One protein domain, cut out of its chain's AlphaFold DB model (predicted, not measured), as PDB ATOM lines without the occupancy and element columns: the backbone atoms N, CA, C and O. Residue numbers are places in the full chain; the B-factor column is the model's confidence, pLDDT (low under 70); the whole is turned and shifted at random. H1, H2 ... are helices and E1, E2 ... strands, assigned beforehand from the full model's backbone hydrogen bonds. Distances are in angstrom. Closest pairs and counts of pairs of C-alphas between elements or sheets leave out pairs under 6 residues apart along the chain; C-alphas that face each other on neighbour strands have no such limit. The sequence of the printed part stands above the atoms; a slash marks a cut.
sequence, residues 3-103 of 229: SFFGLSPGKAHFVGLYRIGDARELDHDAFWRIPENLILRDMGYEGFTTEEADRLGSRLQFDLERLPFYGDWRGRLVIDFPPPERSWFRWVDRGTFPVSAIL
ATOM      1  N   SER A   3      18.135  39.230 -29.027       94.25
ATOM      2  CA  SER A   3      18.027  37.793 -29.272       94.25
ATOM      3  C   SER A   3      16.744  37.248 -28.656       94.25
ATOM      4  O   SER A   3      16.383  37.611 -27.533       94.25
ATOM      5  N   PHE A   4      16.075  36.369 -29.396       93.88
ATOM      6  CA  PHE A   4      14.871  35.672 -28.971       93.88
ATOM      7  C   PHE A   4      14.975  34.184 -29.321       93.88
ATOM      8  O   PHE A   4      15.679  33.816 -30.260       93.88
ATOM      9  N   PHE A   5      14.253  33.342 -28.584       92.00
ATOM     10  CA  PHE A   5      14.196  31.896 -28.789       92.00
ATOM     11  C   PHE A   5      12.751  31.426 -29.007       92.00
ATOM     12  O   PHE A   5      11.860  31.746 -28.216       92.00
ATOM     13  N   GLY A   6      12.510  30.684 -30.088       90.56
ATOM     14  CA  GLY A   6      11.188  30.161 -30.434       90.56
ATOM     15  C   GLY A   6      10.898  28.850 -29.705       90.56
ATOM     16  O   GLY A   6      11.432  27.816 -30.085       90.56
ATOM     17  N   LEU A   7      10.058  28.894 -28.667       85.00
ATOM     18  CA  LEU A   7       9.609  27.701 -27.925       85.00
ATOM     19  C   LEU A   7       8.279  27.141 -28.443       85.00
ATOM     20  O   LEU A   7       7.957  25.982 -28.200       85.00
ATOM     21  N   SER A   8       7.495  27.961 -29.139       86.25
ATOM     22  CA  SER A   8       6.215  27.577 -29.724       86.25
ATOM     23  C   SER A   8       5.981  28.335 -31.034       86.25
ATOM     24  O   SER A   8       6.533  29.428 -31.207       86.25
ATOM     25  N   PRO A   9       5.185  27.777 -31.966       88.31
ATOM     26  CA  PRO A   9       4.887  28.436 -33.235       88.31
ATOM     27  C   PRO A   9       4.334  29.851 -33.036       88.31
ATOM     28  O   PRO A   9       3.502  30.090 -32.158       88.31
ATOM     29  N   GLY A  10       4.812  30.791 -33.846       90.00
ATOM     30  CA  GLY A  10       4.402  32.195 -33.836       90.00
ATOM     31  C   GLY A  10       4.833  33.006 -32.610       90.00
ATOM     32  O   GLY A  10       4.421  34.160 -32.487       90.00
ATOM     33  N   LYS A  11       5.638  32.450 -31.693       93.31
ATOM     34  CA  LYS A  11       6.071  33.129 -30.463       93.31
ATOM     35  C   LYS A  11       7.580  33.050 -30.283       93.31
ATOM     36  O   LYS A  11       8.201  32.024 -30.549       93.31
ATOM     37  N   ALA A  12       8.167  34.113 -29.742       93.69
ATOM     38  CA  ALA A  12       9.581  34.127 -29.394       93.69
ATOM     39  C   ALA A  12       9.808  34.720 -27.997       93.69
ATOM     40  O   ALA A  12       9.213  35.733 -27.630       93.69
ATOM     41  N   HIS A  13      10.670  34.076 -27.214       96.00
ATOM     42  CA  HIS A  13      10.990  34.446 -25.836       96.00
ATOM     43  C   HIS A  13      12.289  35.234 -25.805       96.00
ATOM     44  O   HIS A  13      13.287  34.807 -26.382       96.00
ATOM     45  N   PHE A  14      12.292  36.372 -25.125       96.31
ATOM     46  CA  PHE A  14      13.461  37.235 -25.034       96.31
ATOM     47  C   PHE A  14      14.628  36.524 -24.338       96.31
ATOM     48  O   PHE A  14      14.479  36.000 -23.237       96.31
ATOM     49  N   VAL A  15      15.804  36.521 -24.964       96.06
ATOM     50  CA  VAL A  15      17.030  35.933 -24.400       96.06
ATOM     51  C   VAL A  15      17.926  37.014 -23.807       96.06
ATOM     52  O   VAL A  15      18.480  36.833 -22.722       96.06
ATOM     53  N   GLY A  16      18.068  38.139 -24.507       96.31
ATOM     54  CA  GLY A  16      18.915  39.240 -24.068       96.31
ATOM     55  C   GLY A  16      19.207  40.251 -25.168       96.31
ATOM     56  O   GLY A  16      18.956  40.020 -26.356       96.31
ATOM     57  N   LEU A  17      19.789  41.375 -24.756       96.25
ATOM     58  CA  LEU A  17      20.427  42.322 -25.660       96.25
ATOM     59  C   LEU A  17      21.923  42.044 -25.705       96.25
ATOM     60  O   LEU A  17      22.551  41.821 -24.674       96.25
ATOM     61  N   TYR A  18      22.488  42.094 -26.902       95.81
ATOM     62  CA  TYR A  18      23.893  41.824 -27.150       95.81
ATOM     63  C   TYR A  18      24.520  42.979 -27.917       95.81
ATOM     64  O   TYR A  18      23.960  43.457 -28.916       95.81
ATOM     65  N   ARG A  19      25.697  43.404 -27.464       96.44
ATOM     66  CA  ARG A  19      26.624  44.183 -28.276       96.44
ATOM     67  C   ARG A  19      27.383  43.214 -29.175       96.44
ATOM     68  O   ARG A  19      27.897  42.205 -28.702       96.44
ATOM     69  N   ILE A  20      27.394  43.527 -30.465       95.38
ATOM     70  CA  ILE A  20      28.190  42.806 -31.456       95.38
ATOM     71  C   ILE A  20      29.590  43.418 -31.392       95.38
ATOM     72  O   ILE A  20      29.725  44.627 -31.578       95.38
ATOM     73  N   GLY A  21      30.570  42.608 -31.013       95.50
ATOM     74  CA  GLY A  21      31.984  42.957 -30.974       95.50
ATOM     75  C   GLY A  21      32.677  42.611 -32.286       95.50
ATOM     76  O   GLY A  21      32.085  42.727 -33.362       95.50
ATOM     77  N   ASP A  22      33.931  42.185 -32.175       96.44
ATOM     78  CA  ASP A  22      34.742  41.798 -33.322       96.44
ATOM     79  C   ASP A  22      34.191  40.542 -34.007       96.44
ATOM     80  O   ASP A  22      33.375  39.792 -33.463       96.44
ATOM     81  N   ALA A  23      34.631  40.333 -35.244       95.50
ATOM     82  CA  ALA A  23      34.298  39.154 -36.019       95.50
ATOM     83  C   ALA A  23      35.574  38.429 -36.434       95.50
ATOM     84  O   ALA A  23      36.580  39.058 -36.763       95.50
ATOM     85  N   ARG A  24      35.505  37.101 -36.474       95.31
ATOM     86  CA  ARG A  24      36.541  36.253 -37.062       95.31
ATOM     87  C   ARG A  24      35.961  35.391 -38.167       95.31
ATOM     88  O   ARG A  24      34.821  34.937 -38.078       95.31
ATOM     89  N   GLU A  25      36.765  35.153 -39.191       96.44
ATOM     90  CA  GLU A  25      36.435  34.197 -40.240       96.44
ATOM     91  C   GLU A  25      36.710  32.770 -39.770       96.44
ATOM     92  O   GLU A  25      37.725  32.484 -39.131       96.44
ATOM     93  N   LEU A  26      35.786  31.875 -40.093       96.06
ATOM     94  CA  LEU A  26      35.884  30.447 -39.860       96.06
ATOM     95  C   LEU A  26      35.770  29.733 -41.202       96.06
ATOM     96  O   LEU A  26      34.745  29.841 -41.878       96.06
ATOM     97  N   ASP A  27      36.806  28.984 -41.566       96.19
ATOM     98  CA  ASP A  27      36.683  27.955 -42.592       96.19
ATOM     99  C   ASP A  27      35.815  26.787 -42.082       96.19
ATOM    100  O   ASP A  27      35.393  26.738 -40.918       96.19
ATOM    101  N   HIS A  28      35.507  25.848 -42.974       96.00
ATOM    102  CA  HIS A  28      34.665  24.693 -42.666       96.00
ATOM    103  C   HIS A  28      35.182  23.887 -41.459       96.00
ATOM    104  O   HIS A  28      34.412  23.520 -40.568       96.00
ATOM    105  N   ASP A  29      36.493  23.660 -41.385       95.06
ATOM    106  CA  ASP A  29      37.103  22.850 -40.330       95.06
ATOM    107  C   ASP A  29      37.141  23.594 -38.990       95.06
ATOM    108  O   ASP A  29      36.916  23.008 -37.930       95.06
ATOM    109  N   ALA A  30      37.401  24.901 -38.990       95.75
ATOM    110  CA  ALA A  30      37.308  25.750 -37.809       95.75
ATOM    111  C   ALA A  30      35.872  25.833 -37.281       95.75
ATOM    112  O   ALA A  30      35.679  25.766 -36.067       95.75
ATOM    113  N   PHE A  31      34.870  25.911 -38.164       95.69
ATOM    114  CA  PHE A  31      33.458  25.900 -37.780       95.69
ATOM    115  C   PHE A  31      33.083  24.609 -37.042       95.69
ATOM    116  O   PHE A  31      32.463  24.669 -35.979       95.69
ATOM    117  N   TRP A  32      33.494  23.445 -37.553       95.50
ATOM    118  CA  TRP A  32      33.172  22.152 -36.937       95.50
ATOM    119  C   TRP A  32      34.086  21.752 -35.772       95.50
ATOM    120  O   TRP A  32      33.764  20.814 -35.051       95.50
ATOM    121  N   ARG A  33      35.180  22.478 -35.516       95.38
ATOM    122  CA  ARG A  33      35.977  22.320 -34.284       95.38
ATOM    123  C   ARG A  33      35.330  22.954 -33.051       95.38
ATOM    124  O   ARG A  33      35.795  22.706 -31.941       95.38
ATOM    125  N   ILE A  34      34.284  23.764 -33.224       94.88
ATOM    126  CA  ILE A  34      33.526  24.354 -32.116       94.88
ATOM    127  C   ILE A  34      32.695  23.244 -31.445       94.88
ATOM    128  O   ILE A  34      31.840  22.658 -32.117       94.88
ATOM    129  N   PRO A  35      32.900  22.953 -30.144       95.81
ATOM    130  CA  PRO A  35      32.198  21.870 -29.453       95.81
ATOM    131  C   PRO A  35      30.672  21.969 -29.552       95.81
ATOM    132  O   PRO A  35      29.998  20.971 -29.790       95.81
ATOM    133  N   GLU A  36      30.120  23.174 -29.441       94.75
ATOM    134  CA  GLU A  36      28.680  23.421 -29.515       94.75
ATOM    135  C   GLU A  36      28.104  23.066 -30.891       94.75
ATOM    136  O   GLU A  36      27.003  22.526 -30.975       94.75
ATOM    137  N   ASN A  37      28.855  23.301 -31.973       94.69
ATOM    138  CA  ASN A  37      28.421  22.916 -33.314       94.69
ATOM    139  C   ASN A  37      28.397  21.393 -33.464       94.69
ATOM    140  O   ASN A  37      27.461  20.864 -34.057       94.69
ATOM    141  N   LEU A  38      29.369  20.677 -32.891       93.75
ATOM    142  CA  LEU A  38      29.371  19.210 -32.890       93.75
ATOM    143  C   LEU A  38      28.150  18.645 -32.156       93.75
ATOM    144  O   LEU A  38      27.476  17.772 -32.695       93.75
ATOM    145  N   ILE A  39      27.804  19.205 -30.991       94.94
ATOM    146  CA  ILE A  39      26.589  18.819 -30.254       94.94
ATOM    147  C   ILE A  39      25.347  19.022 -31.130       94.94
ATOM    148  O   ILE A  39      24.497  18.141 -31.223       94.94
ATOM    149  N   LEU A  40      25.243  20.168 -31.809       93.25
ATOM    150  CA  LEU A  40      24.121  20.435 -32.709       93.25
ATOM    151  C   LEU A  40      24.083  19.454 -33.888       93.25
ATOM    152  O   LEU A  40      22.999  19.028 -34.288       93.25
ATOM    153  N   ARG A  41      25.241  19.068 -34.433       93.12
ATOM    154  CA  ARG A  41      25.334  18.086 -35.521       93.12
ATOM    155  C   ARG A  41      24.785  16.728 -35.107       93.12
ATOM    156  O   ARG A  41      24.015  16.141 -35.863       93.12
ATOM    157  N   ASP A  42      25.123  16.270 -33.906       93.88
ATOM    158  CA  ASP A  42      24.602  15.017 -33.348       93.88
ATOM    159  C   ASP A  42      23.076  15.070 -33.153       93.88
ATOM    160  O   ASP A  42      22.395  14.047 -33.209       93.88
ATOM    161  N   MET A  43      22.519  16.276 -32.996       93.00
ATOM    162  CA  MET A  43      21.077  16.540 -32.948       93.00
ATOM    163  C   MET A  43      20.433  16.749 -34.333       93.00
ATOM    164  O   MET A  43      19.245  17.066 -34.413       93.00
ATOM    165  N   GLY A  44      21.182  16.570 -35.427       92.50
ATOM    166  CA  GLY A  44      20.690  16.676 -36.804       92.50
ATOM    167  C   GLY A  44      20.836  18.057 -37.450       92.50
ATOM    168  O   GLY A  44      20.225  18.309 -38.487       92.50
ATOM    169  N   TYR A  45      21.619  18.971 -36.870       90.75
ATOM    170  CA  TYR A  45      21.916  20.264 -37.490       90.75
ATOM    171  C   TYR A  45      22.934  20.122 -38.633       90.75
ATOM    172  O   TYR A  45      24.074  19.715 -38.415       90.75
ATOM    173  N   GLU A  46      22.541  20.517 -39.847       90.25
ATOM    174  CA  GLU A  46      23.399  20.437 -41.041       90.25
ATOM    175  C   GLU A  46      24.508  21.505 -41.081       90.25
ATOM    176  O   GLU A  46      25.554  21.287 -41.687       90.25
ATOM    177  N   GLY A  47      24.328  22.637 -40.390       90.31
ATOM    178  CA  GLY A  47      25.396  23.610 -40.138       90.31
ATOM    179  C   GLY A  47      25.980  24.321 -41.360       90.31
ATOM    180  O   GLY A  47      25.256  24.959 -42.124       90.31
ATOM    181  N   PHE A  48      27.315  24.346 -41.434       93.94
ATOM    182  CA  PHE A  48      28.088  24.878 -42.557       93.94
ATOM    183  C   PHE A  48      28.581  23.693 -43.386       93.94
ATOM    184  O   PHE A  48      29.472  22.968 -42.943       93.94
ATOM    185  N   THR A  49      27.955  23.450 -44.535       94.06
ATOM    186  CA  THR A  49      28.225  22.248 -45.339       94.06
ATOM    187  C   THR A  49      29.462  22.417 -46.224       94.06
ATOM    188  O   THR A  49      29.901  23.538 -46.488       94.06
ATOM    189  N   THR A  50      30.018  21.311 -46.731       93.19
ATOM    190  CA  THR A  50      31.150  21.349 -47.674       93.19
ATOM    191  C   THR A  50      30.806  22.130 -48.947       93.19
ATOM    192  O   THR A  50      31.587  22.972 -49.370       93.19
ATOM    193  N   GLU A  51      29.605  21.941 -49.504       94.44
ATOM    194  CA  GLU A  51      29.146  22.685 -50.690       94.44
ATOM    195  C   GLU A  51      29.071  24.198 -50.433       94.44
ATOM    196  O   GLU A  51      29.408  25.018 -51.290       94.44
ATOM    197  N   GLU A  52      28.627  24.597 -49.237       92.94
ATOM    198  CA  GLU A  52      28.623  26.004 -48.851       92.94
ATOM    199  C   GLU A  52      30.034  26.547 -48.652       92.94
ATOM    200  O   GLU A  52      30.274  27.703 -49.000       92.94
ATOM    201  N   ALA A  53      30.948  25.742 -48.109       93.31
ATOM    202  CA  ALA A  53      32.341  26.119 -47.922       93.31
ATOM    203  C   ALA A  53      33.058  26.324 -49.259       93.31
ATOM    204  O   ALA A  53      33.721  27.344 -49.427       93.31
ATOM    205  N   ASP A  54      32.836  25.450 -50.240       94.69
ATOM    206  CA  ASP A  54      33.391  25.606 -51.592       94.69
ATOM    207  C   ASP A  54      32.893  26.892 -52.271       94.69
ATOM    208  O   ASP A  54      33.619  27.539 -53.028       94.69
ATOM    209  N   ARG A  55      31.647  27.293 -51.986       95.25
ATOM    210  CA  ARG A  55      31.027  28.490 -52.569       95.25
ATOM    211  C   ARG A  55      31.405  29.790 -51.854       95.25
ATOM    212  O   ARG A  55      31.543  30.817 -52.514       95.25
ATOM    213  N   LEU A  56      31.454  29.781 -50.523       93.19
ATOM    214  CA  LEU A  56      31.584  30.988 -49.693       93.19
ATOM    215  C   LEU A  56      32.990  31.167 -49.104       93.19
ATOM    216  O   LEU A  56      33.330  32.269 -48.684       93.19
ATOM    217  N   GLY A  57      33.796  30.106 -49.057       94.25
ATOM    218  CA  GLY A  57      35.116  30.066 -48.427       94.25
ATOM    219  C   GLY A  57      35.046  30.007 -46.901       94.25
ATOM    220  O   GLY A  57      35.533  29.057 -46.288       94.25
ATOM    221  N   SER A  58      34.415  31.002 -46.277       94.06
ATOM    222  CA  SER A  58      34.349  31.138 -44.819       94.06
ATOM    223  C   SER A  58      32.992  31.662 -44.330       94.06
ATOM    224  O   SER A  58      32.157  32.155 -45.094       94.06
ATOM    225  N   ARG A  59      32.752  31.533 -43.021       93.31
ATOM    226  CA  ARG A  59      31.653  32.189 -42.298       93.31
ATOM    227  C   ARG A  59      32.206  33.102 -41.215       93.31
ATOM    228  O   ARG A  59      33.209  32.791 -40.584       93.31
ATOM    229  N   LEU A  60      31.509  34.203 -40.956       94.19
ATOM    230  CA  LEU A  60      31.841  35.084 -39.842       94.19
ATOM    231  C   LEU A  60      31.218  34.569 -38.546       94.19
ATOM    232  O   LEU A  60      30.017  34.304 -38.479       94.19
ATOM    233  N   GLN A  61      32.040  34.494 -37.507       93.81
ATOM    234  CA  GLN A  61      31.595  34.381 -36.128       93.81
ATOM    235  C   GLN A  61      31.837  35.713 -35.429       93.81
ATOM    236  O   GLN A  61      32.947  36.234 -35.461       93.81
ATOM    237  N   PHE A  62      30.793  36.234 -34.791       94.38
ATOM    238  CA  PHE A  62      30.844  37.482 -34.041       94.38
ATOM    239  C   PHE A  62      30.984  37.210 -32.550       94.38
ATOM    240  O   PHE A  62      30.306  36.328 -32.014       94.38
ATOM    241  N   ASP A  63      31.772  38.036 -31.875       94.56
ATOM    242  CA  ASP A  63      31.796  38.095 -30.424       94.56
ATOM    243  C   ASP A  63      30.535  38.806 -29.929       94.56
ATOM    244  O   ASP A  63      30.229  39.937 -30.314       94.56
ATOM    245  N   LEU A  64      29.758  38.127 -29.087       94.88
ATOM    246  CA  LEU A  64      28.498  38.646 -28.566       94.88
ATOM    247  C   LEU A  64      28.608  38.873 -27.064       94.88
ATOM    248  O   LEU A  64      28.568  37.930 -26.275       94.88
ATOM    249  N   GLU A  65      28.658  40.138 -26.655       95.81
ATOM    250  CA  GLU A  65      28.631  40.492 -25.240       95.81
ATOM    251  C   GLU A  65      27.205  40.819 -24.804       95.81
ATOM    252  O   GLU A  65      26.585  41.765 -25.303       95.81
ATOM    253  N   ARG A  66      26.672  40.037 -23.861       95.56
ATOM    254  CA  ARG A  66      25.343  40.285 -23.298       95.56
ATOM    255  C   ARG A  66      25.370  41.548 -22.440       95.56
ATOM    256  O   ARG A  66      26.120  41.639 -21.476       95.56
ATOM    257  N   LEU A  67      24.489  42.486 -22.757       96.19
ATOM    258  CA  LEU A  67      24.289  43.708 -21.991       96.19
ATOM    259  C   LEU A  67      23.451  43.424 -20.729       96.19
ATOM    260  O   LEU A  67      22.586  42.546 -20.761       96.19
ATOM    261  N   PRO A  68      23.643  44.180 -19.633       93.69
ATOM    262  CA  PRO A  68      22.932  43.957 -18.369       93.69
ATOM    263  C   PRO A  68      21.466  44.430 -18.392       93.69
ATOM    264  O   PRO A  68      20.755  44.305 -17.398       93.69
ATOM    265  N   PHE A  69      20.998  44.992 -19.507       93.81
ATOM    266  CA  PHE A  69      19.648  45.532 -19.628       93.81
ATOM    267  C   PHE A  69      18.599  44.428 -19.785       93.81
ATOM    268  O   PHE A  69      18.790  43.474 -20.538       93.81
ATOM    269  N   TYR A  70      17.459  44.613 -19.114       92.62
ATOM    270  CA  TYR A  70      16.284  43.739 -19.200       92.62
ATOM    271  C   TYR A  70      16.556  42.271 -18.832       92.62
ATOM    272  O   TYR A  70      15.856  41.376 -19.302       92.62
ATOM    273  N   GLY A  71      17.554  42.010 -17.978       91.06
ATOM    274  CA  GLY A  71      17.875  40.657 -17.511       91.06
ATOM    275  C   GLY A  71      16.665  39.931 -16.912       91.06
ATOM    276  O   GLY A  71      16.434  38.768 -17.236       91.06
ATOM    277  N   ASP A  72      15.831  40.649 -16.157       91.62
ATOM    278  CA  ASP A  72      14.611  40.121 -15.530       91.62
ATOM    279  C   ASP A  72      13.538  39.683 -16.532       91.62
ATOM    280  O   ASP A  72      12.598  38.985 -16.165       91.62
ATOM    281  N   TRP A  73      13.640  40.089 -17.799       95.62
ATOM    282  CA  TRP A  73      12.706  39.691 -18.855       95.62
ATOM    283  C   TRP A  73      13.168  38.448 -19.612       95.62
ATOM    284  O   TRP A  73      12.421  37.924 -20.442       95.62
ATOM    285  N   ARG A  74      14.377  37.947 -19.332       95.12
ATOM    286  CA  ARG A  74      14.930  36.761 -19.983       95.12
ATOM    287  C   ARG A  74      14.038  35.539 -19.746       95.12
ATOM    288  O   ARG A  74      13.803  35.114 -18.616       95.12
ATOM    289  N   GLY A  75      13.535  34.972 -20.838       94.19
ATOM    290  CA  GLY A  75      12.578  33.869 -20.867       94.19
ATOM    291  C   GLY A  75      11.181  34.226 -20.350       94.19
ATOM    292  O   GLY A  75      10.313  33.365 -20.373       94.19
ATOM    293  N   ARG A  76      10.939  35.467 -19.903       95.31
ATOM    294  CA  ARG A  76       9.632  35.939 -19.416       95.31
ATOM    295  C   ARG A  76       8.904  36.784 -20.452       95.31
ATOM    296  O   ARG A  76       7.702  36.625 -20.619       95.31
ATOM    297  N   LEU A  77       9.610  37.677 -21.142       97.12
ATOM    298  CA  LEU A  77       9.024  38.483 -22.207       97.12
ATOM    299  C   LEU A  77       8.810  37.619 -23.450       97.12
ATOM    300  O   LEU A  77       9.767  37.079 -24.009       97.12
ATOM    301  N   VAL A  78       7.560  37.541 -23.896       96.81
ATOM    302  CA  VAL A  78       7.140  36.821 -25.096       96.81
ATOM    303  C   VAL A  78       6.607  37.819 -26.108       96.81
ATOM    304  O   VAL A  78       5.733  38.630 -25.790       96.81
ATOM    305  N   ILE A  79       7.101  37.733 -27.337       94.94
ATOM    306  CA  ILE A  79       6.599  38.507 -28.471       94.94
ATOM    307  C   ILE A  79       5.883  37.604 -29.469       94.94
ATOM    308  O   ILE A  79       6.206  36.418 -29.594       94.94
ATOM    309  N   ASP A  80       4.946  38.189 -30.206       93.69
ATOM    310  CA  ASP A  80       4.468  37.605 -31.455       93.69
ATOM    311  C   ASP A  80       5.587  37.662 -32.493       93.69
ATOM    312  O   ASP A  80       6.168  38.723 -32.746       93.69
ATOM    313  N   PHE A  81       5.903  36.512 -33.086       89.75
ATOM    314  CA  PHE A  81       6.921  36.403 -34.119       89.75
ATOM    315  C   PHE A  81       6.255  36.222 -35.490       89.75
ATOM    316  O   PHE A  81       5.665  35.172 -35.749       89.75
ATOM    317  N   PRO A  82       6.308  37.235 -36.374       85.69
ATOM    318  CA  PRO A  82       5.558  37.206 -37.618       85.69
ATOM    319  C   PRO A  82       6.123  36.178 -38.616       85.69
ATOM    320  O   PRO A  82       7.349  35.989 -38.708       85.69
ATOM    321  N   PRO A  83       5.248  35.545 -39.422       82.50
ATOM    322  CA  PRO A  83       5.672  34.637 -40.478       82.50
ATOM    323  C   PRO A  83       6.493  35.374 -41.557       82.50
ATOM    324  O   PRO A  83       6.313  36.576 -41.760       82.50
ATOM    325  N   PRO A  84       7.375  34.671 -42.297       81.00
ATOM    326  CA  PRO A  84       7.661  33.240 -42.189       81.00
ATOM    327  C   PRO A  84       8.693  32.938 -41.094       81.00
ATOM    328  O   PRO A  84       9.804  33.462 -41.129       81.00
ATOM    329  N   GLU A  85       8.376  32.027 -40.174       69.38
ATOM    330  CA  GLU A  85       9.207  31.699 -38.995       69.38
ATOM    331  C   GLU A  85      10.601  31.141 -39.339       69.38
ATOM    332  O   GLU A  85      11.514  31.198 -38.527       69.38
ATOM    333  N   ARG A  86      10.803  30.671 -40.577       69.81
ATOM    334  CA  ARG A  86      12.090  30.142 -41.065       69.81
ATOM    335  C   ARG A  86      13.200  31.187 -41.175       69.81
ATOM    336  O   ARG A  86      14.365  30.823 -41.303       69.81
ATOM    337  N   SER A  87      12.859  32.473 -41.193       74.69
ATOM    338  CA  SER A  87      13.851  33.546 -41.235       74.69
ATOM    339  C   SER A  87      14.026  34.120 -39.831       74.69
ATOM    340  O   SER A  87      13.224  34.913 -39.341       74.69
ATOM    341  N   TRP A  88      15.090  33.646 -39.189       73.50
ATOM    342  CA  TRP A  88      15.380  33.844 -37.768       73.50
ATOM    343  C   TRP A  88      16.010  35.204 -37.445       73.50
ATOM    344  O   TRP A  88      15.916  35.670 -36.314       73.50
ATOM    345  N   PHE A  89      16.619  35.870 -38.429       83.06
ATOM    346  CA  PHE A  89      17.118  37.237 -38.286       83.06
ATOM    347  C   PHE A  89      16.128  38.230 -38.902       83.06
ATOM    348  O   PHE A  89      15.607  38.022 -40.000       83.06
ATOM    349  N   ARG A  90      15.863  39.322 -38.184       84.81
ATOM    350  CA  ARG A  90      14.898  40.351 -38.577       84.81
ATOM    351  C   ARG A  90      15.480  41.741 -38.392       84.81
ATOM    352  O   ARG A  90      16.167  42.009 -37.410       84.81
ATOM    353  N   TRP A  91      15.124  42.629 -39.311       85.31
ATOM    354  CA  TRP A  91      15.299  44.062 -39.135       85.31
ATOM    355  C   TRP A  91      14.079  44.618 -38.404       85.31
ATOM    356  O   TRP A  91      12.947  44.397 -38.832       85.31
ATOM    357  N   VAL A  92      14.311  45.292 -37.276       82.25
ATOM    358  CA  VAL A  92      13.238  45.767 -36.388       82.25
ATOM    359  C   VAL A  92      12.355  46.815 -37.069       82.25
ATOM    360  O   VAL A  92      11.154  46.831 -36.848       82.25
ATOM    361  N   ASP A  93      12.922  47.648 -37.938       84.75
ATOM    362  CA  ASP A  93      12.219  48.687 -38.703       84.75
ATOM    363  C   ASP A  93      11.308  48.135 -39.816       84.75
ATOM    364  O   ASP A  93      10.458  48.857 -40.332       84.75
ATOM    365  N   ARG A  94      11.461  46.857 -40.184       82.19
ATOM    366  CA  ARG A  94      10.691  46.199 -41.255       82.19
ATOM    367  C   ARG A  94       9.604  45.258 -40.740       82.19
ATOM    368  O   ARG A  94       8.996  44.549 -41.540       82.19
ATOM    369  N   GLY A  95       9.367  45.215 -39.431       80.94
ATOM    370  CA  GLY A  95       8.385  44.322 -38.824       80.94
ATOM    371  C   GLY A  95       7.773  44.891 -37.552       80.94
ATOM    372  O   GLY A  95       8.310  45.800 -36.928       80.94
ATOM    373  N   THR A  96       6.636  44.331 -37.155       87.38
ATOM    374  CA  THR A  96       6.022  44.583 -35.852       87.38
ATOM    375  C   THR A  96       6.208  43.354 -34.972       87.38
ATOM    376  O   THR A  96       5.983  42.226 -35.406       87.38
ATOM    377  N   PHE A  97       6.613  43.581 -33.722       91.50
ATOM    378  CA  PHE A  97       6.819  42.526 -32.726       91.50
ATOM    379  C   PHE A  97       6.022  42.853 -31.456       91.50
ATOM    380  O   PHE A  97       6.603  43.300 -30.465       91.50
ATOM    381  N   PRO A  98       4.681  42.731 -31.492       94.19
ATOM    382  CA  PRO A  98       3.847  42.974 -30.321       94.19
ATOM    383  C   PRO A  98       4.277  42.116 -29.130       94.19
ATOM    384  O   PRO A  98       4.602  40.937 -29.282       94.19
ATOM    385  N   VAL A  99       4.236  42.697 -27.930       96.00
ATOM    386  CA  VAL A  99       4.377  41.928 -26.690       96.00
ATOM    387  C   VAL A  99       3.114  41.097 -26.505       96.00
ATOM    388  O   VAL A  99       2.030  41.647 -26.333       96.00
ATOM    389  N   SER A 100       3.262  39.775 -26.527       95.56
ATOM    390  CA  SER A 100       2.157  38.846 -26.298       95.56
ATOM    391  C   SER A 100       1.953  38.560 -24.816       95.56
ATOM    392  O   SER A 100       0.814  38.358 -24.401       95.56
ATOM    393  N   ALA A 101       3.034  38.460 -24.038       96.00
ATOM    394  CA  ALA A 101       2.967  38.156 -22.612       96.00
ATOM    395  C   ALA A 101       4.258  38.552 -21.882       96.00
ATOM    396  O   ALA A 101       5.334  38.628 -22.477       96.00
ATOM    397  N   ILE A 102       4.140  38.734 -20.567       95.81
ATOM    398  CA  ILE A 102       5.265  38.722 -19.631       95.81
ATOM    399  C   ILE A 102       4.942  37.642 -18.601       95.81
ATOM    400  O   ILE A 102       4.034  37.814 -17.791       95.81
ATOM    401  N   LEU A 103       5.638  36.509 -18.676       92.81
ATOM    402  CA  LEU A 103       5.401  35.364 -17.799       92.81
ATOM    403  C   LEU A 103       5.778  35.699 -16.352       92.81
ATOM    404  O   LEU A 103       6.631  36.552 -16.102       92.81
TER     405      LEU A 103
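Overview. This is residues 3 to 103 of the 229 residues of the protein "GIY-YIG nuclease family protein" of Rhodosalinus sediminis (UniProt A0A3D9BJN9). Two small lobes stand at the two ends of a bridge made by the long strand E2 and its neighbour E3. One lobe is a small sheet of E1, the first part of E2, E4 and E5, with a long loop of residues 81 to 98; the other is a loose group of three short helices, H1, H2 and H3. The printed part has 101 residues, with three named helices and five named strands; along the chain two strands come first, then the three helices, then the other three strands; the sheet is branched, its neighbour pairs E1 and E2, E2 and E3, E2 and E4, and E4 and E5 each antiparallel, and the class is mixed, helices and strands. It is loose, with a radius of gyration of the C-alphas of 16.1 A and spans of 43 by 29 by 29 A.

Along the chain. E1, residues 3 to 8, begins with C-alpha 3 at (18.027, 37.793, -29.272) and is 15.6 A long. E2, residues 11 to 26, is 31.4 A long and bends by 96 degrees at residue 22. H1 is residues 28 to 32, H2 residues 35 to 42, 10.9 A long, and H3 residues 50 to 56. E3, residues 59 to 66, is 21.6 A long. E4 is residues 77 to 80, and E5, residues 99 to 102, ends with C-alpha 102 at (5.265, 38.722, -19.631).

Arrangement. E2 has staggered pairing in the strongly twisted sheet. E1 and E2 form a hairpin, with N 5 and O 13 2.8 A apart. E4 lies on the other side of E2 from E1, with N 14 and O 77 at 2.8 A. E4 and E5 form a hairpin, with N 78 and O 101 at 2.9 A. E3 pairs with residues 18 to 26 of E2, with N 21 and O 63 at 2.8 A. H1 only grazes the sheet, while H2 and H3 are not on it. H1 is close to but not clearly touching H2, the closest C-alphas being those of Trp 32 and Leu 38, 6.3 A, and likewise H3, at His 28 and Ala 53, 5.9 A. H2 and H3 are apart. In H1, H2 and H3 every O i to N i+4 pair is within hydrogen-bond range.

Size, cuts and confidence. The C-alphas farthest apart, those of Asp 54 and Leu 103, are 45.0 A apart. The printed part has no cut, and the link from E4 to E5 is long. The mean pLDDT of the printed part is 92.0, with residues 85 to 86 under 70.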